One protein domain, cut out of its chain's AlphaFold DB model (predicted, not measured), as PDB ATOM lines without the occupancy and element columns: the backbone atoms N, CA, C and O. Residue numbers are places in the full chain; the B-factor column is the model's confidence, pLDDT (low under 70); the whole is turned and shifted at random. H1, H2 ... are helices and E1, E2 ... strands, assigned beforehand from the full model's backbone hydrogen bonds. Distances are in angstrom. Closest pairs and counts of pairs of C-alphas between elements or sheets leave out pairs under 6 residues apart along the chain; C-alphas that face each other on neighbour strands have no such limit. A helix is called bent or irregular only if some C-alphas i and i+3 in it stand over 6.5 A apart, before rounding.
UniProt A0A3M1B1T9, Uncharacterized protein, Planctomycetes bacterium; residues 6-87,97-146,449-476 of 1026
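AT A GLANCE: This is residues 6 to 87, 97 to 146 and 449 to 476 of the 1026 residues of an uncharacterized protein of Planctomycetes bacterium (UniProt A0A3M1B1T9). A sheet of four antiparallel strands, E1 to E4, curls round one very long helix, H1, at its residues 41 to 64, while residues 6 to 40 of H1 stick out from this body as a long, straight arm. The loop of residues 103 to 122 lies over the sheet's other face, away from H1. The printed part has 160 residues, with H1, E1, E2, E3 and E4 in that order along the chain, sheet order E1 - E2 - E3 - E4, and the class is mixed, helices and strands. The whole is extended, with a radius of gyration of the C-alphas of 25.1 A, and spans 97 by 33 by 27 A; the arm makes this length.

IN THESE COORDINATES: Start with the sheet, at its longest strand, E4, residues 464 to 475: find C-alpha 464 at (39.269, 37.525, -41.702) and go 32.1 A to C-alpha 475 at (68.184, 33.226, -28.416). E3, residues 449 to 458, is 28.5 A from first to last C-alpha. E2, residues 134 to 143, measures 29.1 A. E1, residues 124 to 127, is short, at 9.7 A. Now look at the first printed residue, where H1, residues 6 to 69, begins: C-alpha 6 is at (-5.950, -0.984, -52.422), and 94.6 A away you find C-alpha 69 at (75.276, 45.416, -38.044).

HOW THE PARTS SIT: Look first at the sheet, which is twisted; E1 and E4 are its edge strands, E2 and E3 its inner strands. E3 and E4 form a hairpin with a tight link and are antiparallel, 166 degrees between their directions; N 453 and O 470 are 2.8 A apart, within hydrogen-bond range. E2 and E3 are antiparallel too, at 166 degrees, and here you find N 138 and O 454 within hydrogen-bond range at 2.8 A. E1 and E2 form the other hairpin, with a short link, antiparallel at 152 degrees; N 126 and O 135 are within hydrogen-bond range at 2.9 A. E1 and E4 are apart. From the sheet, step out to H1, which is on it with 147 pairs of C-alphas within 10 A; the two make two layers, a helix on one face of a sheet. The sheet curls round H1: its closest C-alphas to E3 are those of Ala 52 and Ala 455, 4.8 A apart, and to E4 those of Lys 49 and Ser 468, 5.1 A apart. The closest C-alphas of H1 and E2 are those of Gly 55 and Tyr 137, at 6.0 A; those of H1 and E1 are Ile 51 and Thr 126, at 6.9 A. H1 is not bent, and every O i to N i+4 pair inside it is within hydrogen-bond range. Outside the named strands, residues 115 to 116 pair with residues 121 to 122, antiparallel.

THE WHOLE: The C-alphas of Lys 6 and Ala 71 are the two farthest apart, at 97.6 A. Set aside residues 6 to 40, which stand free, and you have a body of 125 residues spanning 43 by 32 by 22 A, with a radius of gyration of 14.6 A. Two cuts interrupt the printed part: residues 88 to 96 are not printed, with 14.3 A from C-alpha 87 to C-alpha 97, and residues 147 to 448 are not printed, with 9.3 A from C-alpha 146 to C-alpha 449. The links H1 to E1 and E2 to E3 run across these cuts. Residues 70 to 87 and 97 to 123 hold no named element. The mean pLDDT of the printed part is 91.4; look for values under 70 at residues 83 to 87 and 97 to 102, beside the first cut.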
ATOM      1  N   LYS A   6      -7.293  -0.454 -52.132       73.31
ATOM      2  CA  LYS A   6      -5.950  -0.984 -52.422       73.31
ATOM      3  C   LYS A   6      -5.046   0.012 -53.161       73.31
ATOM      4  O   LYS A   6      -3.841   0.004 -52.940       73.31
ATOM      5  N   LYS A   7      -5.601   0.886 -54.012       76.12
ATOM      6  CA  LYS A   7      -4.808   1.889 -54.748       76.12
ATOM      7  C   LYS A   7      -4.381   3.061 -53.857       76.12
ATOM      8  O   LYS A   7      -3.299   3.598 -54.055       76.12
ATOM      9  N   ALA A   8      -5.192   3.415 -52.858       80.94
ATOM     10  CA  ALA A   8      -4.861   4.467 -51.897       80.94
ATOM     11  C   ALA A   8      -3.726   4.041 -50.950       80.94
ATOM     12  O   ALA A   8      -2.796   4.811 -50.736       80.94
ATOM     13  N   SER A   9      -3.744   2.796 -50.455       85.88
ATOM     14  CA  SER A   9      -2.677   2.277 -49.584       85.88
ATOM     15  C   SER A   9      -1.310   2.234 -50.276       85.88
ATOM     16  O   SER A   9      -0.314   2.621 -49.675       85.88
ATOM     17  N   VAL A  10      -1.252   1.824 -51.551       91.06
ATOM     18  CA  VAL A  10       0.007   1.805 -52.325       91.06
ATOM     19  C   VAL A  10       0.552   3.219 -52.548       91.06
ATOM     20  O   VAL A  10       1.763   3.424 -52.477       91.06
ATOM     21  N   LEU A  11      -0.325   4.203 -52.775       90.12
ATOM     22  CA  LEU A  11       0.083   5.600 -52.931       90.12
ATOM     23  C   LEU A  11       0.670   6.165 -51.629       90.12
ATOM     24  O   LEU A  11       1.717   6.798 -51.676       90.12
ATOM     25  N   ILE A  12       0.036   5.899 -50.481       92.31
ATOM     26  CA  ILE A  12       0.530   6.347 -49.167       92.31
ATOM     27  C   ILE A  12       1.915   5.757 -48.888       92.31
ATOM     28  O   ILE A  12       2.838   6.511 -48.607       92.31
ATOM     29  N   ILE A  13       2.092   4.443 -49.077       94.88
ATOM     30  CA  ILE A  13       3.396   3.783 -48.896       94.88
ATOM     31  C   ILE A  13       4.447   4.373 -49.848       94.88
ATOM     32  O   ILE A  13       5.581   4.614 -49.450       94.88
ATOM     33  N   SER A  14       4.081   4.649 -51.104       96.12
ATOM     34  CA  SER A  14       5.010   5.250 -52.073       96.12
ATOM     35  C   SER A  14       5.430   6.663 -51.661       96.12
ATOM     36  O   SER A  14       6.600   7.010 -51.791       96.12
ATOM     37  N   ILE A  15       4.501   7.469 -51.134       96.81
ATOM     38  CA  ILE A  15       4.789   8.815 -50.618       96.81
ATOM     39  C   ILE A  15       5.663   8.735 -49.365       96.81
ATOM     40  O   ILE A  15       6.607   9.509 -49.257       96.81
ATOM     41  N   GLU A  16       5.400   7.801 -48.449       96.88
ATOM     42  CA  GLU A  16       6.234   7.588 -47.259       96.88
ATOM     43  C   GLU A  16       7.663   7.181 -47.638       96.88
ATOM     44  O   GLU A  16       8.618   7.761 -47.124       96.88
ATOM     45  N   ILE A  17       7.830   6.253 -48.589       97.06
ATOM     46  CA  ILE A  17       9.151   5.847 -49.091       97.06
ATOM     47  C   ILE A  17       9.857   7.025 -49.772       97.06
ATOM     48  O   ILE A  17      11.029   7.276 -49.492       97.06
ATOM     49  N   LEU A  18       9.159   7.779 -50.627       97.56
ATOM     50  CA  LEU A  18       9.719   8.965 -51.285       97.56
ATOM     51  C   LEU A  18      10.116  10.044 -50.273       97.56
ATOM     52  O   LEU A  18      11.188  10.633 -50.401       97.56
ATOM     53  N   ALA A  19       9.293  10.284 -49.252       97.38
ATOM     54  CA  ALA A  19       9.585  11.234 -48.186       97.38
ATOM     55  C   ALA A  19      10.811  10.801 -47.367       97.38
ATOM     56  O   ALA A  19      11.674  11.627 -47.072       97.38
ATOM     57  N   LEU A  20      10.928   9.507 -47.054       97.81
ATOM     58  CA  LEU A  20      12.070   8.950 -46.331       97.81
ATOM     59  C   LEU A  20      13.357   9.054 -47.164       97.81
ATOM     60  O   LEU A  20      14.384   9.505 -46.657       97.81
ATOM     61  N   MET A  21      13.297   8.736 -48.460       98.00
ATOM     62  CA  MET A  21      14.428   8.920 -49.377       98.00
ATOM     63  C   MET A  21      14.837  10.392 -49.510       98.00
ATOM     64  O   MET A  21      16.029  10.696 -49.486       98.00
ATOM     65  N   ALA A  22      13.876  11.316 -49.605       98.00
ATOM     66  CA  ALA A  22      14.157  12.749 -49.657       98.00
ATOM     67  C   ALA A  22      14.816  13.246 -48.360       98.00
ATOM     68  O   ALA A  22      15.792  13.994 -48.412       98.00
ATOM     69  N   MET A  23      14.338  12.790 -47.197       97.88
ATOM     70  CA  MET A  23      14.921  13.133 -45.897       97.88
ATOM     71  C   MET A  23      16.361  12.617 -45.759       97.88
ATOM     72  O   MET A  23      17.232  13.359 -45.298       97.88
ATOM     73  N   LEU A  24      16.636  11.386 -46.205       97.69
ATOM     74  CA  LEU A  24      17.995  10.835 -46.249       97.69
ATOM     75  C   LEU A  24      18.899  11.629 -47.201       97.69
ATOM     76  O   LEU A  24      20.021  11.962 -46.828       97.69
ATOM     77  N   GLY A  25      18.405  11.988 -48.390       98.06
ATOM     78  CA  GLY A  25      19.150  12.794 -49.361       98.06
ATOM     79  C   GLY A  25      19.516  14.183 -48.826       98.06
ATOM     80  O   GLY A  25      20.669  14.600 -48.930       98.06
ATOM     81  N   ILE A  26      18.565  14.871 -48.184       97.69
ATOM     82  CA  ILE A  26      18.809  16.169 -47.537       97.69
ATOM     83  C   ILE A  26      19.817  16.018 -46.392       97.69
ATOM     84  O   ILE A  26      20.742  16.819 -46.299       97.69
ATOM     85  N   SER A  27      19.681  14.982 -45.560       97.56
ATOM     86  CA  SER A  27      20.595  14.729 -44.434       97.56
ATOM     87  C   SER A  27      22.025  14.445 -44.899       97.56
ATOM     88  O   SER A  27      22.981  14.967 -44.335       97.56
ATOM     89  N   PHE A  28      22.193  13.662 -45.965       97.75
ATOM     90  CA  PHE A  28      23.512  13.397 -46.539       97.75
ATOM     91  C   PHE A  28      24.140  14.662 -47.136       97.75
ATOM     92  O   PHE A  28      25.322  14.936 -46.919       97.75
ATOM     93  N   PHE A  29      23.345  15.471 -47.845       97.75
ATOM     94  CA  PHE A  29      23.802  16.746 -48.396       97.75
ATOM     95  C   PHE A  29      24.210  17.737 -47.297       97.75
ATOM     96  O   PHE A  29      25.227  18.418 -47.429       97.75
ATOM     97  N   THR A  30      23.457  17.830 -46.197       97.38
ATOM     98  CA  THR A  30      23.816  18.720 -45.082       97.38
ATOM     99  C   THR A  30      25.078  18.248 -44.367       97.38
ATOM    100  O   THR A  30      25.952  19.079 -44.128       97.38
ATOM    101  N   ILE A  31      25.224  16.945 -44.101       97.56
ATOM    102  CA  ILE A  31      26.440  16.371 -43.499       97.56
ATOM    103  C   ILE A  31      27.656  16.615 -44.399       97.56
ATOM    104  O   ILE A  31      28.636  17.189 -43.935       97.56
ATOM    105  N   SER A  32      27.565  16.308 -45.697       97.69
ATOM    106  CA  SER A  32      28.671  16.519 -46.649       97.69
ATOM    107  C   SER A  32      29.099  17.990 -46.718       97.69
ATOM    108  O   SER A  32      30.286  18.310 -46.764       97.69
ATOM    109  N   ASN A  33      28.138  18.921 -46.675       97.00
ATOM    110  CA  ASN A  33      28.439  20.352 -46.636       97.00
ATOM    111  C   ASN A  33      29.077  20.795 -45.312       97.00
ATOM    112  O   ASN A  33      29.906  21.706 -45.315       97.00
ATOM    113  N   LEU A  34      28.684  20.199 -44.184       97.19
ATOM    114  CA  LEU A  34      29.309  20.461 -42.887       97.19
ATOM    115  C   LEU A  34      30.743  19.923 -42.850       97.19
ATOM    116  O   LEU A  34      31.633  20.648 -42.414       97.19
ATOM    117  N   GLU A  35      30.986  18.720 -43.370       97.69
ATOM    118  CA  GLU A  35      32.321  18.119 -43.477       97.69
ATOM    119  C   GLU A  35      33.243  18.926 -44.396       97.69
ATOM    120  O   GLU A  35      34.396  19.189 -44.044       97.69
ATOM    121  N   LEU A  36      32.730  19.404 -45.534       96.88
ATOM    122  CA  LEU A  36      33.483  20.275 -46.436       96.88
ATOM    123  C   LEU A  36      33.846  21.606 -45.759       96.88
ATOM    124  O   LEU A  36      34.987  22.060 -45.857       96.88
ATOM    125  N   LYS A  37      32.902  22.226 -45.034       96.19
ATOM    126  CA  LYS A  37      33.159  23.457 -44.266       96.19
ATOM    127  C   LYS A  37      34.157  23.225 -43.133       96.19
ATOM    128  O   LYS A  37      35.041  24.053 -42.944       96.19
ATOM    129  N   ALA A  38      34.053  22.109 -42.414       96.81
ATOM    130  CA  ALA A  38      34.989  21.744 -41.353       96.81
ATOM    131  C   ALA A  38      36.406  21.525 -41.907       96.81
ATOM    132  O   ALA A  38      37.363  22.087 -41.378       96.81
ATOM    133  N   SER A  39      36.530  20.798 -43.021       97.06
ATOM    134  CA  SER A  39      37.809  20.554 -43.702       97.06
ATOM    135  C   SER A  39      38.444  21.850 -44.209       97.06
ATOM    136  O   SER A  39      39.655  22.049 -44.088       97.06
ATOM    137  N   LYS A  40      37.622  22.767 -44.737       95.94
ATOM    138  CA  LYS A  40      38.069  24.093 -45.170       95.94
ATOM    139  C   LYS A  40      38.560  24.940 -43.995       95.94
ATOM    140  O   LYS A  40      39.685  25.422 -44.049       95.94
ATOM    141  N   ASN A  41      37.775  25.041 -42.920       96.06
ATOM    142  CA  ASN A  41      38.158  25.786 -41.717       96.06
ATOM    143  C   ASN A  41      39.462  25.247 -41.110       96.06
ATOM    144  O   ASN A  41      40.330  26.028 -40.737       96.06
ATOM    145  N   TYR A  42      39.621  23.922 -41.059       97.44
ATOM    146  CA  TYR A  42      40.853  23.287 -40.593       97.44
ATOM    147  C   TYR A  42      42.052  23.630 -41.486       97.44
ATOM    148  O   TYR A  42      43.124  23.976 -40.993       97.44
ATOM    149  N   THR A  43      41.875  23.585 -42.810       97.62
ATOM    150  CA  THR A  43      42.934  23.948 -43.766       97.62
ATOM    151  C   THR A  43      43.333  25.419 -43.630       97.62
ATOM    152  O   THR A  43      44.526  25.729 -43.639       97.62
ATOM    153  N   ASP A  44      42.360  26.318 -43.463       97.44
ATOM    154  CA  ASP A  44      42.597  27.748 -43.247       97.44
ATOM    155  C   ASP A  44      43.322  27.998 -41.908       97.44
ATOM    156  O   ASP A  44      44.269  28.782 -41.855       97.44
ATOM    157  N   GLU A  45      42.959  27.286 -40.836       97.44
ATOM    158  CA  GLU A  45      43.647  27.364 -39.539       97.44
ATOM    159  C   GLU A  45      45.107  26.892 -39.632       97.44
ATOM    160  O   GLU A  45      46.023  27.586 -39.180       97.44
ATOM    161  N   VAL A  46      45.350  25.730 -40.250       97.94
ATOM    162  CA  VAL A  46      46.706  25.197 -40.458       97.94
ATOM    163  C   VAL A  46      47.536  26.165 -41.296       97.94
ATOM    164  O   VAL A  46      48.702  26.412 -40.979       97.94
ATOM    165  N   ARG A  47      46.942  26.759 -42.333       97.75
ATOM    166  CA  ARG A  47      47.616  27.753 -43.167       97.75
ATOM    167  C   ARG A  47      47.951  29.016 -42.377       97.75
ATOM    168  O   ARG A  47      49.103  29.441 -42.417       97.75
ATOM    169  N   ALA A  48      47.020  29.551 -41.587       98.00
ATOM    170  CA  ALA A  48      47.284  30.690 -40.708       98.00
ATOM    171  C   ALA A  48      48.431  30.377 -39.731       98.00
ATOM    172  O   ALA A  48      49.327  31.194 -39.528       98.00
ATOM    173  N   LYS A  49      48.482  29.154 -39.187       98.19
ATOM    174  CA  LYS A  49      49.579  28.705 -38.318       98.19
ATOM    175  C   LYS A  49      50.929  28.667 -39.040       98.19
ATOM    176  O   LYS A  49      51.942  29.040 -38.449       98.19
ATOM    177  N   ILE A  50      50.972  28.226 -40.299       98.25
ATOM    178  CA  ILE A  50      52.196  28.239 -41.118       98.25
ATOM    179  C   ILE A  50      52.648  29.679 -41.391       98.25
ATOM    180  O   ILE A  50      53.835  29.967 -41.262       98.25
ATOM    181  N   ILE A  51      51.719  30.593 -41.684       98.25
ATOM    182  CA  ILE A  51      52.014  32.020 -41.896       98.25
ATOM    183  C   ILE A  51      52.580  32.655 -40.614       98.25
ATOM    184  O   ILE A  51      53.574  33.373 -40.672       98.25
ATOM    185  N   ALA A  52      52.026  32.331 -39.439       98.19
ATOM    186  CA  ALA A  52      52.556  32.811 -38.159       98.19
ATOM    187  C   ALA A  52      53.975  32.273 -37.891       98.19
ATOM    188  O   ALA A  52      54.851  32.997 -37.417       98.19
ATOM    189  N   LYS A  53      54.255  31.011 -38.251       98.19
ATOM    190  CA  LYS A  53      55.625  30.473 -38.201       98.19
ATOM    191  C   LYS A  53      56.555  31.200 -39.172       98.19
ATOM    192  O   LYS A  53      57.684  31.501 -38.799       98.19
ATOM    193  N   ALA A  54      56.096  31.502 -40.387       98.00
ATOM    194  CA  ALA A  54      56.877  32.265 -41.357       98.00
ATOM    195  C   ALA A  54      57.241  33.654 -40.807       98.00
ATOM    196  O   ALA A  54      58.404  34.044 -40.881       98.00
ATOM    197  N   GLY A  55      56.295  34.344 -40.160       98.06
ATOM    198  CA  GLY A  55      56.552  35.604 -39.464       98.06
ATOM    199  C   GLY A  55      57.593  35.478 -38.346       98.06
ATOM    200  O   GLY A  55      58.507  36.301 -38.262       98.06
ATOM    201  N   LEU A  56      57.515  34.427 -37.524       98.12
ATOM    202  CA  LEU A  56      58.519  34.136 -36.493       98.12
ATOM    203  C   LEU A  56      59.922  33.926 -37.094       98.12
ATOM    204  O   LEU A  56      60.890  34.516 -36.618       98.12
ATOM    205  N   HIS A  57      60.045  33.122 -38.154       98.00
ATOM    206  CA  HIS A  57      61.329  32.889 -38.826       98.00
ATOM    207  C   HIS A  57      61.877  34.155 -39.495       98.00
ATOM    208  O   HIS A  57      63.076  34.421 -39.407       98.00
ATOM    209  N   TYR A  58      61.006  34.961 -40.106       97.94
ATOM    210  CA  TYR A  58      61.367  36.265 -40.658       97.94
ATOM    211  C   TYR A  58      61.929  37.196 -39.576       97.94
ATOM    212  O   TYR A  58      62.973  37.817 -39.782       97.94
ATOM    213  N   ALA A  59      61.281  37.257 -38.407       98.12
ATOM    214  CA  ALA A  59      61.757  38.043 -37.273       98.12
ATOM    215  C   ALA A  59      63.150  37.590 -36.814       98.12
ATOM    216  O   ALA A  59      64.045  38.417 -36.684       98.12
ATOM    217  N   ILE A  60      63.363  36.281 -36.637       98.00
ATOM    218  CA  ILE A  60      64.666  35.723 -36.235       98.00
ATOM    219  C   ILE A  60      65.758  36.093 -37.246       98.00
ATOM    220  O   ILE A  60      66.818  36.571 -36.849       98.00
ATOM    221  N   ALA A  61      65.503  35.914 -38.546       97.62
ATOM    222  CA  ALA A  61      66.481  36.213 -39.590       97.62
ATOM    223  C   ALA A  61      66.887  37.697 -39.597       97.62
ATOM    224  O   ALA A  61      68.076  38.015 -39.643       97.62
ATOM    225  N   ASN A  62      65.913  38.606 -39.485       97.50
ATOM    226  CA  ASN A  62      66.188  40.040 -39.451       97.50
ATOM    227  C   ASN A  62      66.844  40.487 -38.136       97.50
ATOM    228  O   ASN A  62      67.665  41.396 -38.160       97.50
ATOM    229  N   LEU A  63      66.529  39.857 -36.999       97.19
ATOM    230  CA  LEU A  63      67.206  40.131 -35.727       97.19
ATOM    231  C   LEU A  63      68.671  39.677 -35.755       97.19
ATOM    232  O   LEU A  63      69.538  40.395 -35.264       97.19
ATOM    233  N   ILE A  64      68.967  38.526 -36.371       95.88
ATOM    234  CA  ILE A  64      70.348  38.071 -36.594       95.88
ATOM    235  C   ILE A  64      71.097  39.071 -37.479       95.88
ATOM    236  O   ILE A  64      72.230  39.431 -37.163       95.88
ATOM    237  N   GLN A  65      70.479  39.536 -38.568       95.31
ATOM    238  CA  GLN A  65      71.095  40.539 -39.437       95.31
ATOM    239  C   GLN A  65      71.337  41.857 -38.690       95.31
ATOM    240  O   GLN A  65      72.445  42.386 -38.725       95.31
ATOM    241  N   TRP A  66      70.345  42.330 -37.932       94.38
ATOM    242  CA  TRP A  66      70.459  43.532 -37.108       94.38
ATOM    243  C   TRP A  66      71.610  43.441 -36.103       94.38
ATOM    244  O   TRP A  66      72.389  44.384 -35.981       94.38
ATOM    245  N   ALA A  67      71.739  42.306 -35.410       91.50
ATOM    246  CA  ALA A  67      72.783  42.075 -34.416       91.50
ATOM    247  C   ALA A  67      74.199  42.050 -35.015       91.50
ATOM    248  O   ALA A  67      75.156  42.398 -34.328       91.50
ATOM    249  N   LYS A  68      74.349  41.667 -36.291       91.62
ATOM    250  CA  LYS A  68      75.637  41.747 -37.003       91.62
ATOM    251  C   LYS A  68      76.036  43.187 -37.316       91.62
ATOM    252  O   LYS A  68      77.217  43.510 -37.309       91.62
ATOM    253  N   GLU A  69      75.055  44.031 -37.615       93.00
ATOM    254  CA  GLU A  69      75.276  45.416 -38.044       93.00
ATOM    255  C   GLU A  69      75.364  46.397 -36.866       93.00
ATOM    256  O   GLU A  69      75.944  47.474 -37.001       93.00
ATOM    257  N   ASN A  70      74.804  46.043 -35.703       92.12
ATOM    258  CA  ASN A  70      74.645  46.950 -34.570       92.12
ATOM    259  C   ASN A  70      75.153  46.321 -33.266       92.12
ATOM    260  O   ASN A  70      74.621  45.323 -32.790       92.12
ATOM    261  N   ALA A  71      76.136  46.964 -32.629       90.44
ATOM    262  CA  ALA A  71      76.682  46.529 -31.336       90.44
ATOM    263  C   ALA A  71      75.781  46.871 -30.127       90.44
ATOM    264  O   ALA A  71      75.971  46.351 -29.028       90.44
ATOM    265  N   TYR A  72      74.817  47.773 -30.313       93.25
ATOM    266  CA  TYR A  72      73.876  48.240 -29.298       93.25
ATOM    267  C   TYR A  72      72.489  48.397 -29.920       93.25
ATOM    268  O   TYR A  72      72.356  48.608 -31.127       93.25
ATOM    269  N   ASP A  73      71.452  48.342 -29.091       93.94
ATOM    270  CA  ASP A  73      70.087  48.524 -29.571       93.94
ATOM    271  C   ASP A  73      69.686  49.993 -29.582       93.94
ATOM    272  O   ASP A  73      70.118  50.800 -28.757       93.94
ATOM    273  N   SER A  74      68.819  50.331 -30.528       93.19
ATOM    274  CA  SER A  74      68.207  51.647 -30.640       93.19
ATOM    275  C   SER A  74      66.725  51.546 -30.286       93.19
ATOM    276  O   SER A  74      66.076  50.628 -30.783       93.19
ATOM    277  N   PRO A  75      66.151  52.509 -29.535       90.69
ATOM    278  CA  PRO A  75      64.706  52.596 -29.345       90.69
ATOM    279  C   PRO A  75      63.934  52.794 -30.662       90.69
ATOM    280  O   PRO A  75      62.715  52.674 -30.679       90.69
ATOM    281  N   GLN A  76      64.637  53.161 -31.741       91.69
ATOM    282  CA  GLN A  76      64.096  53.361 -33.087       91.69
ATOM    283  C   GLN A  76      64.341  52.150 -34.003       91.69
ATOM    284  O   GLN A  76      64.176  52.256 -35.218       91.69
ATOM    285  N   ALA A  77      64.820  51.025 -33.464       93.25
ATOM    286  CA  ALA A  77      65.079  49.848 -34.276       93.25
ATOM    287  C   ALA A  77      63.769  49.345 -34.912       93.25
ATOM    288  O   ALA A  77      62.752  49.263 -34.222       93.25
ATOM    289  N   PRO A  78      63.771  48.953 -36.200       94.88
ATOM    290  CA  PRO A  78      62.549  48.583 -36.916       94.88
ATOM    291  C   PRO A  78      61.872  47.344 -36.326       94.88
ATOM    292  O   PRO A  78      60.675  47.142 -36.507       94.88
ATOM    293  N   TRP A  79      62.628  46.505 -35.619       95.50
ATOM    294  CA  TRP A  79      62.105  45.328 -34.942       95.50
ATOM    295  C   TRP A  79      61.406  45.660 -33.629       95.50
ATOM    296  O   TRP A  79      60.592  44.866 -33.173       95.50
ATOM    297  N   GLN A  80      61.698  46.793 -32.995       93.12
ATOM    298  CA  GLN A  80      61.164  47.074 -31.673       93.12
ATOM    299  C   GLN A  80      59.662  47.334 -31.745       93.12
ATOM    300  O   GLN A  80      59.194  48.161 -32.522       93.12
ATOM    301  N   TYR A  81      58.902  46.620 -30.916       89.19
ATOM    302  CA  TYR A  81      57.473  46.865 -30.794       89.19
ATOM    303  C   TYR A  81      57.233  48.162 -30.017       89.19
ATOM    304  O   TYR A  81      57.378  48.213 -28.789       89.19
ATOM    305  N   GLU A  82      56.908  49.229 -30.738       73.00
ATOM    306  CA  GLU A  82      56.675  50.538 -30.147       73.00
ATOM    307  C   GLU A  82      55.200  50.690 -29.726       73.00
ATOM    308  O   GLU A  82      54.294  50.260 -30.443       73.00
ATOM    309  N   PRO A  83      54.912  51.302 -28.563       62.31
ATOM    310  CA  PRO A  83      53.566  51.756 -28.235       62.31
ATOM    311  C   PRO A  83      52.977  52.658 -29.312       62.31
ATOM    312  O   PRO A  83      53.631  53.603 -29.745       62.31
ATOM    313  N   ASP A  84      51.724  52.390 -29.690       53.06
ATOM    314  CA  ASP A  84      50.941  53.241 -30.587       53.06
ATOM    315  C   ASP A  84      50.843  54.652 -29.992       53.06
ATOM    316  O   ASP A  84      50.011  54.938 -29.132       53.06
ATOM    317  N   TYR A  85      51.738  55.544 -30.422       46.72
ATOM    318  CA  TYR A  85      51.863  56.894 -29.865       46.72
ATOM    319  C   TYR A  85      50.817  57.862 -30.438       46.72
ATOM    320  O   TYR A  85      50.690  58.996 -29.975       46.72
ATOM    321  N   GLN A  86      50.097  57.451 -31.486       40.47
ATOM    322  CA  GLN A  86      49.275  58.337 -32.304       40.47
ATOM    323  C   GLN A  86      47.994  57.642 -32.775       40.47
ATOM    324  O   GLN A  86      47.896  57.235 -33.926       40.47
ATOM    325  N   ALA A  87      46.976  57.564 -31.919       39.81
ATOM    326  CA  ALA A  87      45.607  57.533 -32.422       39.81
ATOM    327  C   ALA A  87      45.213  58.986 -32.767       39.81
ATOM    328  O   ALA A  87      45.060  59.806 -31.853       39.81
ATOM    329  N   ASN A  97      53.691  59.256 -22.101       44.12
ATOM    330  CA  ASN A  97      54.351  58.355 -21.139       44.12
ATOM    331  C   ASN A  97      55.262  57.240 -21.658       44.12
ATOM    332  O   ASN A  97      55.828  56.558 -20.816       44.12
ATOM    333  N   GLY A  98      55.544  57.100 -22.962       47.72
ATOM    334  CA  GLY A  98      56.655  56.247 -23.447       47.72
ATOM    335  C   GLY A  98      56.707  54.828 -22.854       47.72
ATOM    336  O   GLY A  98      57.788  54.259 -22.700       47.72
ATOM    337  N   CYS A  99      55.548  54.312 -22.455       45.84
ATOM    338  CA  CYS A  99      55.374  53.046 -21.770       45.84
ATOM    339  C   CYS A  99      55.033  52.020 -22.847       45.84
ATOM    340  O   CYS A  99      54.166  52.311 -23.666       45.84
ATOM    341  N   GLY A 100      55.747  50.892 -22.901       51.91
ATOM    342  CA  GLY A 100      55.574  49.872 -23.944       51.91
ATOM    343  C   GLY A 100      54.099  49.559 -24.216       51.91
ATOM    344  O   GLY A 100      53.290  49.588 -23.288       51.91
ATOM    345  N   SER A 101      53.738  49.300 -25.479       55.09
ATOM    346  CA  SER A 101      52.330  49.120 -25.849       55.09
ATOM    347  C   SER A 101      51.716  47.991 -25.034       55.09
ATOM    348  O   SER A 101      52.096  46.828 -25.187       55.09
ATOM    349  N   LEU A 102      50.724  48.326 -24.212       65.81
ATOM    350  CA  LEU A 102      49.789  47.342 -23.669       65.81
ATOM    351  C   LEU A 102      48.715  46.971 -24.701       65.81
ATOM    352  O   LEU A 102      47.813  46.190 -24.402       65.81
ATOM    353  N   VAL A 103      48.795  47.550 -25.905       75.38
ATOM    354  CA  VAL A 103      47.933  47.216 -27.034       75.38
ATOM    355  C   VAL A 103      48.272  45.804 -27.485       75.38
ATOM    356  O   VAL A 103      49.428  45.468 -27.782       75.38
ATOM    357  N   ARG A 104      47.235  44.969 -27.499       79.00
ATOM    358  CA  ARG A 104      47.280  43.614 -28.035       79.00
ATOM    359  C   ARG A 104      47.692  43.664 -29.507       79.00
ATOM    360  O   ARG A 104      47.358  44.617 -30.203       79.00
ATOM    361  N   LEU A 105      48.414  42.654 -29.986       83.62
ATOM    362  CA  LEU A 105      48.945  42.649 -31.356       83.62
ATOM    363  C   LEU A 105      47.827  42.785 -32.404       83.62
ATOM    364  O   LEU A 105      47.990  43.474 -33.400       83.62
ATOM    365  N   GLU A 106      46.667  42.209 -32.105       86.25
ATOM    366  CA  GLU A 106      45.414  42.273 -32.859       86.25
ATOM    367  C   GLU A 106      44.903  43.712 -33.081       86.25
ATOM    368  O   GLU A 106      44.111  43.961 -33.984       86.25
ATOM    369  N   GLN A 107      45.306  44.650 -32.221       84.56
ATOM    370  CA  GLN A 107      44.866  46.048 -32.203       84.56
ATOM    371  C   GLN A 107      46.003  47.022 -32.542       84.56
ATOM    372  O   GLN A 107      45.790  48.231 -32.527       84.56
ATOM    373  N   SER A 108      47.207  46.507 -32.798       81.69
ATOM    374  CA  SER A 108      48.402  47.324 -32.979       81.69
ATOM    375  C   SER A 108      48.369  48.083 -34.301       81.69
ATOM    376  O   SER A 108      48.186  47.488 -35.363       81.69
ATOM    377  N   THR A 109      48.630  49.389 -34.253       81.81
ATOM    378  CA  THR A 109      48.885  50.205 -35.452       81.81
ATOM    379  C   THR A 109      50.380  50.351 -35.757       81.81
ATOM    380  O   THR A 109      50.755  50.939 -36.778       81.81
ATOM    381  N   ASN A 110      51.246  49.794 -34.909       84.69
ATOM    382  CA  ASN A 110      52.696  49.846 -35.049       84.69
ATOM    383  C   ASN A 110      53.367  48.498 -34.725       84.69
ATOM    384  O   ASN A 110      54.149  48.400 -33.776       84.69
ATOM    385  N   PRO A 111      53.064  47.435 -35.494       89.94
ATOM    386  CA  PRO A 111      53.732  46.154 -35.326       89.94
ATOM    387  C   PRO A 111      55.221  46.269 -35.686       89.94
ATOM    388  O   PRO A 111      55.632  47.120 -36.475       89.94
ATOM    389  N   SER A 112      56.037  45.364 -35.152       92.75
ATOM    390  CA  SER A 112      57.454  45.245 -35.504       92.75
ATOM    391  C   SER A 112      57.618  45.029 -37.012       92.75
ATOM    392  O   SER A 112      56.877  44.250 -37.607       92.75
ATOM    393  N   TYR A 113      58.596  45.685 -37.636       94.19
ATOM    394  CA  TYR A 113      58.806  45.699 -39.091       94.19
ATOM    395  C   TYR A 113      57.582  46.176 -39.882       94.19
ATOM    396  O   TYR A 113      57.250  45.613 -40.923       94.19
ATOM    397  N   LYS A 114      56.900  47.205 -39.371       92.12
ATOM    398  CA  LYS A 114      55.706  47.784 -39.986       92.12
ATOM    399  C   LYS A 114      55.880  48.053 -41.483       92.12
ATOM    400  O   LYS A 114      56.772  48.777 -41.914       92.12
ATOM    401  N   GLN A 115      54.927  47.542 -42.245       93.25
ATOM    402  CA  GLN A 115      54.670  47.813 -43.650       93.25
ATOM    403  C   GLN A 115      53.214  48.271 -43.797       93.25
ATOM    404  O   GLN A 115      52.358  47.964 -42.959       93.25
ATOM    405  N   THR A 116      52.926  49.038 -44.849       91.88
ATOM    406  CA  THR A 116      51.567  49.493 -45.144       91.88
ATOM    407  C   THR A 116      51.246  49.382 -46.625       91.88
ATOM    408  O   THR A 116      52.077  49.701 -47.469       91.88
ATOM    409  N   ASP A 117      50.022  48.949 -46.920       89.38
ATOM    410  CA  ASP A 117      49.446  48.884 -48.270       89.38
ATOM    411  C   ASP A 117      48.247  49.844 -48.379       89.38
ATOM    412  O   ASP A 117      47.128  49.472 -48.734       89.38
ATOM    413  N   GLY A 118      48.439  51.080 -47.908       85.81
ATOM    414  CA  GLY A 118      47.411  52.125 -47.854       85.81
ATOM    415  C   GLY A 118      46.413  51.949 -46.706       85.81
ATOM    416  O   GLY A 118      46.393  52.759 -45.786       85.81
ATOM    417  N   ASN A 119      45.608  50.882 -46.733       86.62
ATOM    418  CA  ASN A 119      44.563  50.626 -45.725       86.62
ATOM    419  C   ASN A 119      44.940  49.569 -44.685       86.62
ATOM    420  O   ASN A 119      44.243  49.417 -43.683       86.62
ATOM    421  N   ARG A 120      46.010  48.812 -44.927       88.12
ATOM    422  CA  ARG A 120      46.438  47.721 -44.048       88.12
ATOM    423  C   ARG A 120      47.787  48.031 -43.433       88.12
ATOM    424  O   ARG A 120      48.637  48.667 -44.060       88.12
ATOM    425  N   ILE A 121      47.959  47.562 -42.206       91.06
ATOM    426  CA  ILE A 121      49.210  47.604 -41.462       91.06
ATOM    427  C   ILE A 121      49.570  46.152 -41.171       91.06
ATOM    428  O   ILE A 121      48.752  45.417 -40.623       91.06
ATOM    429  N   TYR A 122      50.762  45.733 -41.578       95.44
ATOM    430  CA  TYR A 122      51.265  44.379 -41.363       95.44
ATOM    431  C   TYR A 122      52.784  44.387 -41.187       95.44
ATOM    432  O   TYR A 122      53.424  45.407 -41.412       95.44
ATOM    433  N   SER A 123      53.375  43.270 -40.772       96.25
ATOM    434  CA  SER A 123      54.835  43.112 -40.685       96.25
ATOM    435  C   SER A 123      55.428  42.426 -41.915       96.25
ATOM    436  O   SER A 123      56.592  42.630 -42.248       96.25
ATOM    437  N   GLY A 124      54.628  41.602 -42.590       97.06
ATOM    438  CA  GLY A 124      54.964  40.999 -43.875       97.06
ATOM    439  C   GLY A 124      53.798  40.198 -44.446       97.06
ATOM    440  O   GLY A 124      52.818  39.916 -43.751       97.06
ATOM    441  N   THR A 125      53.907  39.844 -45.724       96.75
ATOM    442  CA  THR A 125      52.910  39.068 -46.473       96.75
ATOM    443  C   THR A 125      53.538  37.783 -47.005       96.75
ATOM    444  O   THR A 125      54.755  37.690 -47.170       96.75
ATOM    445  N   THR A 126      52.715  36.763 -47.245       96.06
ATOM    446  CA  THR A 126      53.173  35.453 -47.757       96.06
ATOM    447  C   THR A 126      52.499  35.043 -49.065       96.06
ATOM    448  O   THR A 126      52.914  34.072 -49.694       96.06
ATOM    449  N   GLY A 127      51.483  35.791 -49.502       93.88
ATOM    450  CA  GLY A 127      50.695  35.509 -50.695       93.88
ATOM    451  C   GLY A 127      49.223  35.829 -50.460       93.88
ATOM    452  O   GLY A 127      48.896  36.592 -49.555       93.88
ATOM    453  N   ASN A 128      48.350  35.230 -51.274       95.19
ATOM    454  CA  ASN A 128      46.901  35.403 -51.193       95.19
ATOM    455  C   ASN A 128      46.218  34.033 -51.340       95.19
ATOM    456  O   ASN A 128      46.213  33.458 -52.431       95.19
ATOM    457  N   THR A 129      45.615  33.510 -50.271       95.44
ATOM    458  CA  THR A 129      44.849  32.251 -50.324       95.44
ATOM    459  C   THR A 129      43.563  32.401 -51.122       95.44
ATOM    460  O   THR A 129      43.173  31.503 -51.870       95.44
ATOM    461  N   TYR A 130      42.899  33.541 -50.953       95.50
ATOM    462  CA  TYR A 130      41.643  33.864 -51.610       95.50
ATOM    463  C   TYR A 130      41.877  34.911 -52.709       95.50
ATOM    464  O   TYR A 130      42.652  35.843 -52.491       95.50
ATOM    465  N   PRO A 131      41.218  34.812 -53.883       96.00
ATOM    466  CA  PRO A 131      41.366  35.801 -54.948       96.00
ATOM    467  C   PRO A 131      41.040  37.222 -54.471       96.00
ATOM    468  O   PRO A 131      39.921  37.506 -54.046       96.00
ATOM    469  N   GLY A 132      42.029  38.114 -54.544       92.38
ATOM    470  CA  GLY A 132      41.937  39.493 -54.052       92.38
ATOM    471  C   GLY A 132      42.010  39.651 -52.529       92.38
ATOM    472  O   GLY A 132      41.940  40.780 -52.060       92.38
ATOM    473  N   GLY A 133      42.130  38.552 -51.782       93.94
ATOM    474  CA  GLY A 133      42.441  38.540 -50.355       93.94
ATOM    475  C   GLY A 133      43.930  38.744 -50.080       93.94
ATOM    476  O   GLY A 133      44.696  38.982 -51.013       93.94
ATOM    477  N   LEU A 134      44.324  38.638 -48.809       96.19
ATOM    478  CA  LEU A 134      45.706  38.816 -48.363       96.19
ATOM    479  C   LEU A 134      46.043  37.850 -47.223       96.19
ATOM    480  O   LEU A 134      45.299  37.749 -46.248       96.19
ATOM    481  N   ASP A 135      47.200  37.201 -47.327       97.56
ATOM    482  CA  ASP A 135      47.769  36.368 -46.272       97.56
ATOM    483  C   ASP A 135      48.966  37.100 -45.663       97.56
ATOM    484  O   ASP A 135      50.035  37.223 -46.279       97.56
ATOM    485  N   TYR A 136      48.800  37.593 -44.441       97.19
ATOM    486  CA  TYR A 136      49.790  38.448 -43.793       97.19
ATOM    487  C   TYR A 136      49.976  38.095 -42.323       97.19
ATOM    488  O   TYR A 136      49.170  37.389 -41.717       97.19
ATOM    489  N   TYR A 137      51.063  38.593 -41.743       98.06
ATOM    490  CA  TYR A 137      51.337  38.465 -40.319       98.06
ATOM    491  C   TYR A 137      51.711  39.807 -39.696       98.06
ATOM    492  O   TYR A 137      52.282  40.692 -40.335       98.06
ATOM    493  N   LEU A 138      51.401  39.928 -38.413       97.12
ATOM    494  CA  LEU A 138      51.861  40.963 -37.504       97.12
ATOM    495  C   LEU A 138      52.920  40.373 -36.581       97.12
ATOM    496  O   LEU A 138      52.833  39.212 -36.177       97.12
ATOM    497  N   LEU A 139      53.906  41.190 -36.236       96.81
ATOM    498  CA  LEU A 139      54.966  40.855 -35.303       96.81
ATOM    499  C   LEU A 139      54.959  41.815 -34.125       96.81
ATOM    500  O   LEU A 139      54.741  43.017 -34.271       96.81
ATOM    501  N   LYS A 140      55.258  41.264 -32.958       95.25
ATOM    502  CA  LYS A 140      55.537  42.006 -31.736       95.25
ATOM    503  C   LYS A 140      56.769  41.397 -31.100       95.25
ATOM    504  O   LYS A 140      56.737  40.262 -30.633       95.25
ATOM    505  N   ILE A 141      57.860  42.149 -31.150       96.38
ATOM    506  CA  ILE A 141      59.173  41.711 -30.688       96.38
ATOM    507  C   ILE A 141      59.580  42.561 -29.490       96.38
ATOM    508  O   ILE A 141      59.646  43.791 -29.574       96.38
ATOM    509  N   TYR A 142      59.885  41.886 -28.386       95.38
ATOM    510  CA  TYR A 142      60.520  42.480 -27.220       95.38
ATOM    511  C   TYR A 142      61.950  41.999 -27.085       95.38
ATOM    512  O   TYR A 142      62.242  40.817 -27.239       95.38
ATOM    513  N   ASP A 143      62.814  42.918 -26.692       96.81
ATOM    514  CA  ASP A 143      64.102  42.600 -26.103       96.81
ATOM    515  C   ASP A 143      63.883  42.062 -24.672       96.81
ATOM    516  O   ASP A 143      63.241  42.716 -23.843       96.81
ATOM    517  N   ASN A 144      64.400  40.872 -24.355       97.31
ATOM    518  CA  ASN A 144      64.223  40.276 -23.027       97.31
ATOM    519  C   ASN A 144      65.089  40.932 -21.947       97.31
ATOM    520  O   ASN A 144      64.698  40.884 -20.777       97.31
ATOM    521  N   ALA A 145      66.198  41.575 -22.322       97.00
ATOM    522  CA  ALA A 145      66.985  42.427 -21.437       97.00
ATOM    523  C   ALA A 145      66.294  43.781 -21.189       97.00
ATOM    524  O   ALA A 145      66.563  44.442 -20.197       97.00
ATOM    525  N   SER A 146      65.336  44.199 -22.019       96.75
ATOM    526  CA  SER A 146      64.527  45.408 -21.760       96.75
ATOM    527  C   SER A 146      63.474  45.232 -20.646       96.75
ATOM    528  O   SER A 146      62.759  46.176 -20.291       96.75
ATOM    529  N   PHE A 449      65.220  37.458 -27.187       97.75
ATOM    530  CA  PHE A 449      64.018  38.157 -27.635       97.75
ATOM    531  C   PHE A 449      62.764  37.337 -27.359       97.75
ATOM    532  O   PHE A 449      62.793  36.111 -27.404       97.75
ATOM    533  N   HIS A 450      61.647  38.019 -27.140       97.00
ATOM    534  CA  HIS A 450      60.314  37.431 -27.156       97.00
ATOM    535  C   HIS A 450      59.595  37.889 -28.409       97.00
ATOM    536  O   HIS A 450      59.452  39.090 -28.633       97.00
ATOM    537  N   ILE A 451      59.138  36.940 -29.215       97.25
ATOM    538  CA  ILE A 451      58.486  37.208 -30.490       97.25
ATOM    539  C   ILE A 451      57.073  36.646 -30.427       97.25
ATOM    540  O   ILE A 451      56.894  35.440 -30.271       97.25
ATOM    541  N   GLU A 452      56.075  37.507 -30.590       96.81
ATOM    542  CA  GLU A 452      54.706  37.123 -30.922       96.81
ATOM    543  C   GLU A 452      54.492  37.332 -32.428       96.81
ATOM    544  O   GLU A 452      54.758  38.414 -32.951       96.81
ATOM    545  N   SER A 453      53.993  36.309 -33.120       97.75
ATOM    546  CA  SER A 453      53.552  36.397 -34.509       97.75
ATOM    547  C   SER A 453      52.081  36.023 -34.618       97.75
ATOM    548  O   SER A 453      51.671  34.941 -34.191       97.75
ATOM    549  N   LEU A 454      51.288  36.932 -35.177       97.75
ATOM    550  CA  LEU A 454      49.859  36.768 -35.398       97.75
ATOM    551  C   LEU A 454      49.579  36.831 -36.892       97.75
ATOM    552  O   LEU A 454      49.805  37.859 -37.518       97.75
ATOM    553  N   ALA A 455      49.089  35.738 -37.457       98.12
ATOM    554  CA  ALA A 455      48.752  35.644 -38.865       98.12
ATOM    555  C   ALA A 455      47.257  35.798 -39.110       98.12
ATOM    556  O   ALA A 455      46.445  35.329 -38.309       98.12
ATOM    557  N   TYR A 456      46.930  36.367 -40.265       97.62
ATOM    558  CA  TYR A 456      45.584  36.522 -40.790       97.62
ATOM    559  C   TYR A 456      45.505  35.987 -42.218       97.62
ATOM    560  O   TYR A 456      46.408  36.199 -43.028       97.62
ATOM    561  N   ILE A 457      44.395  35.317 -42.515       97.81
ATOM    562  CA  ILE A 457      43.962  34.998 -43.875       97.81
ATOM    563  C   ILE A 457      42.712  35.820 -44.146       97.81
ATOM    564  O   ILE A 457      41.682  35.615 -43.501       97.81
ATOM    565  N   GLU A 458      42.804  36.746 -45.090       96.69
ATOM    566  CA  GLU A 458      41.755  37.711 -45.407       96.69
ATOM    567  C   GLU A 458      41.155  37.435 -46.793       96.69
ATOM    568  O   GLU A 458      41.846  36.998 -47.713       96.69
ATOM    569  N   GLN A 459      39.862  37.707 -46.968       96.50
ATOM    570  CA  GLN A 459      39.217  37.786 -48.281       96.50
ATOM    571  C   GLN A 459      39.297  39.201 -48.871       96.50
ATOM    572  O   GLN A 459      39.675  40.160 -48.206       96.50
ATOM    573  N   LYS A 460      38.920  39.341 -50.148       94.88
ATOM    574  CA  LYS A 460      38.938  40.623 -50.875       94.88
ATOM    575  C   LYS A 460      38.140  41.741 -50.195       94.88
ATOM    576  O   LYS A 460      38.431  42.914 -50.404       94.88
ATOM    577  N   ASP A 461      37.122  41.379 -49.425       94.62
ATOM    578  CA  ASP A 461      36.205  42.294 -48.750       94.62
ATOM    579  C   ASP A 461      36.699  42.794 -47.382       94.62
ATOM    580  O   ASP A 461      35.977  43.557 -46.744       94.62
ATOM    581  N   GLY A 462      37.885  42.394 -46.911       92.56
ATOM    582  CA  GLY A 462      38.323  42.730 -45.552       92.56
ATOM    583  C   GLY A 462      38.120  41.614 -44.534       92.56
ATOM    584  O   GLY A 462      38.581  41.714 -43.397       92.56
ATOM    585  N   ARG A 463      37.369  40.562 -44.880       95.19
ATOM    586  CA  ARG A 463      36.921  39.582 -43.894       95.19
ATOM    587  C   ARG A 463      38.033  38.601 -43.545       95.19
ATOM    588  O   ARG A 463      38.495  37.840 -44.393       95.19
ATOM    589  N   ILE A 464      38.378  38.545 -42.261       96.62
ATOM    590  CA  ILE A 464      39.269  37.525 -41.702       96.62
ATOM    591  C   ILE A 464      38.554  36.165 -41.728       96.62
ATOM    592  O   ILE A 464      37.477  36.001 -41.149       96.62
ATOM    593  N   ILE A 465      39.156  35.192 -42.409       97.56
ATOM    594  CA  ILE A 465      38.676  33.809 -42.526       97.56
ATOM    595  C   ILE A 465      39.298  32.921 -41.459       97.56
ATOM    596  O   ILE A 465      38.593  32.147 -40.817       97.56
ATOM    597  N   ALA A 466      40.601  33.070 -41.239       97.81
ATOM    598  CA  ALA A 466      41.327  32.377 -40.189       97.81
ATOM    599  C   ALA A 466      42.411  33.278 -39.605       97.81
ATOM    600  O   ALA A 466      42.928  34.177 -40.271       97.81
ATOM    601  N   GLN A 467      42.752  33.008 -38.351       97.75
ATOM    602  CA  GLN A 467      43.852  33.656 -37.654       97.75
ATOM    603  C   GLN A 467      44.590  32.635 -36.790       97.75
ATOM    604  O   GLN A 467      43.985  31.685 -36.292       97.75
ATOM    605  N   SER A 468      45.890  32.830 -36.595       98.00
ATOM    606  CA  SER A 468      46.688  31.990 -35.699       98.00
ATOM    607  C   SER A 468      47.774  32.815 -35.032       98.00
ATOM    608  O   SER A 468      48.435  33.615 -35.692       98.00
ATOM    609  N   LYS A 469      47.964  32.613 -33.727       97.38
ATOM    610  CA  LYS A 469      48.971  33.308 -32.926       97.38
ATOM    611  C   LYS A 469      49.986  32.315 -32.383       97.38
ATOM    612  O   LYS A 469      49.614  31.292 -31.813       97.38
ATOM    613  N   ILE A 470      51.263  32.638 -32.533       97.31
ATOM    614  CA  ILE A 470      52.386  31.876 -31.986       97.31
ATOM    615  C   ILE A 470      53.272  32.847 -31.216       97.31
ATOM    616  O   ILE A 470      53.463  33.984 -31.641       97.31
ATOM    617  N   SER A 471      53.820  32.405 -30.091       96.12
ATOM    618  CA  SER A 471      54.846  33.142 -29.363       96.12
ATOM    619  C   SER A 471      56.031  32.244 -29.039       96.12
ATOM    620  O   SER A 471      55.870  31.039 -28.832       96.12
ATOM    621  N   ALA A 472      57.228  32.823 -29.029       96.88
ATOM    622  CA  ALA A 472      58.452  32.123 -28.670       96.88
ATOM    623  C   ALA A 472      59.457  33.085 -28.032       96.88
ATOM    624  O   ALA A 472      59.637  34.208 -28.502       96.88
ATOM    625  N   ASP A 473      60.139  32.610 -26.992       96.81
ATOM    626  CA  ASP A 473      61.396  33.201 -26.544       96.81
ATOM    627  C   ASP A 473      62.528  32.591 -27.375       96.81
ATOM    628  O   ASP A 473      62.665  31.368 -27.442       96.81
ATOM    629  N   VAL A 474      63.330  33.431 -28.022       97.12
ATOM    630  CA  VAL A 474      64.420  33.006 -28.900       97.12
ATOM    631  C   VAL A 474      65.742  33.584 -28.427       97.12
ATOM    632  O   VAL A 474      65.814  34.721 -27.961       97.12
ATOM    633  N   LYS A 475      66.802  32.791 -28.582       97.19
ATOM    634  CA  LYS A 475      68.184  33.226 -28.416       97.19
ATOM    635  C   LYS A 475      68.851  33.227 -29.787       97.19
ATOM    636  O   LYS A 475      68.928  32.175 -30.414       97.19
ATOM    637  N   ILE A 476      69.296  34.388 -30.255       96.06
ATOM    638  CA  ILE A 476      69.855  34.548 -31.606       96.06
ATOM    639  C   ILE A 476      71.386  34.560 -31.644       96.06
ATOM    640  O   ILE A 476      71.963  34.233 -32.676       96.06
TER     641      ILE A 476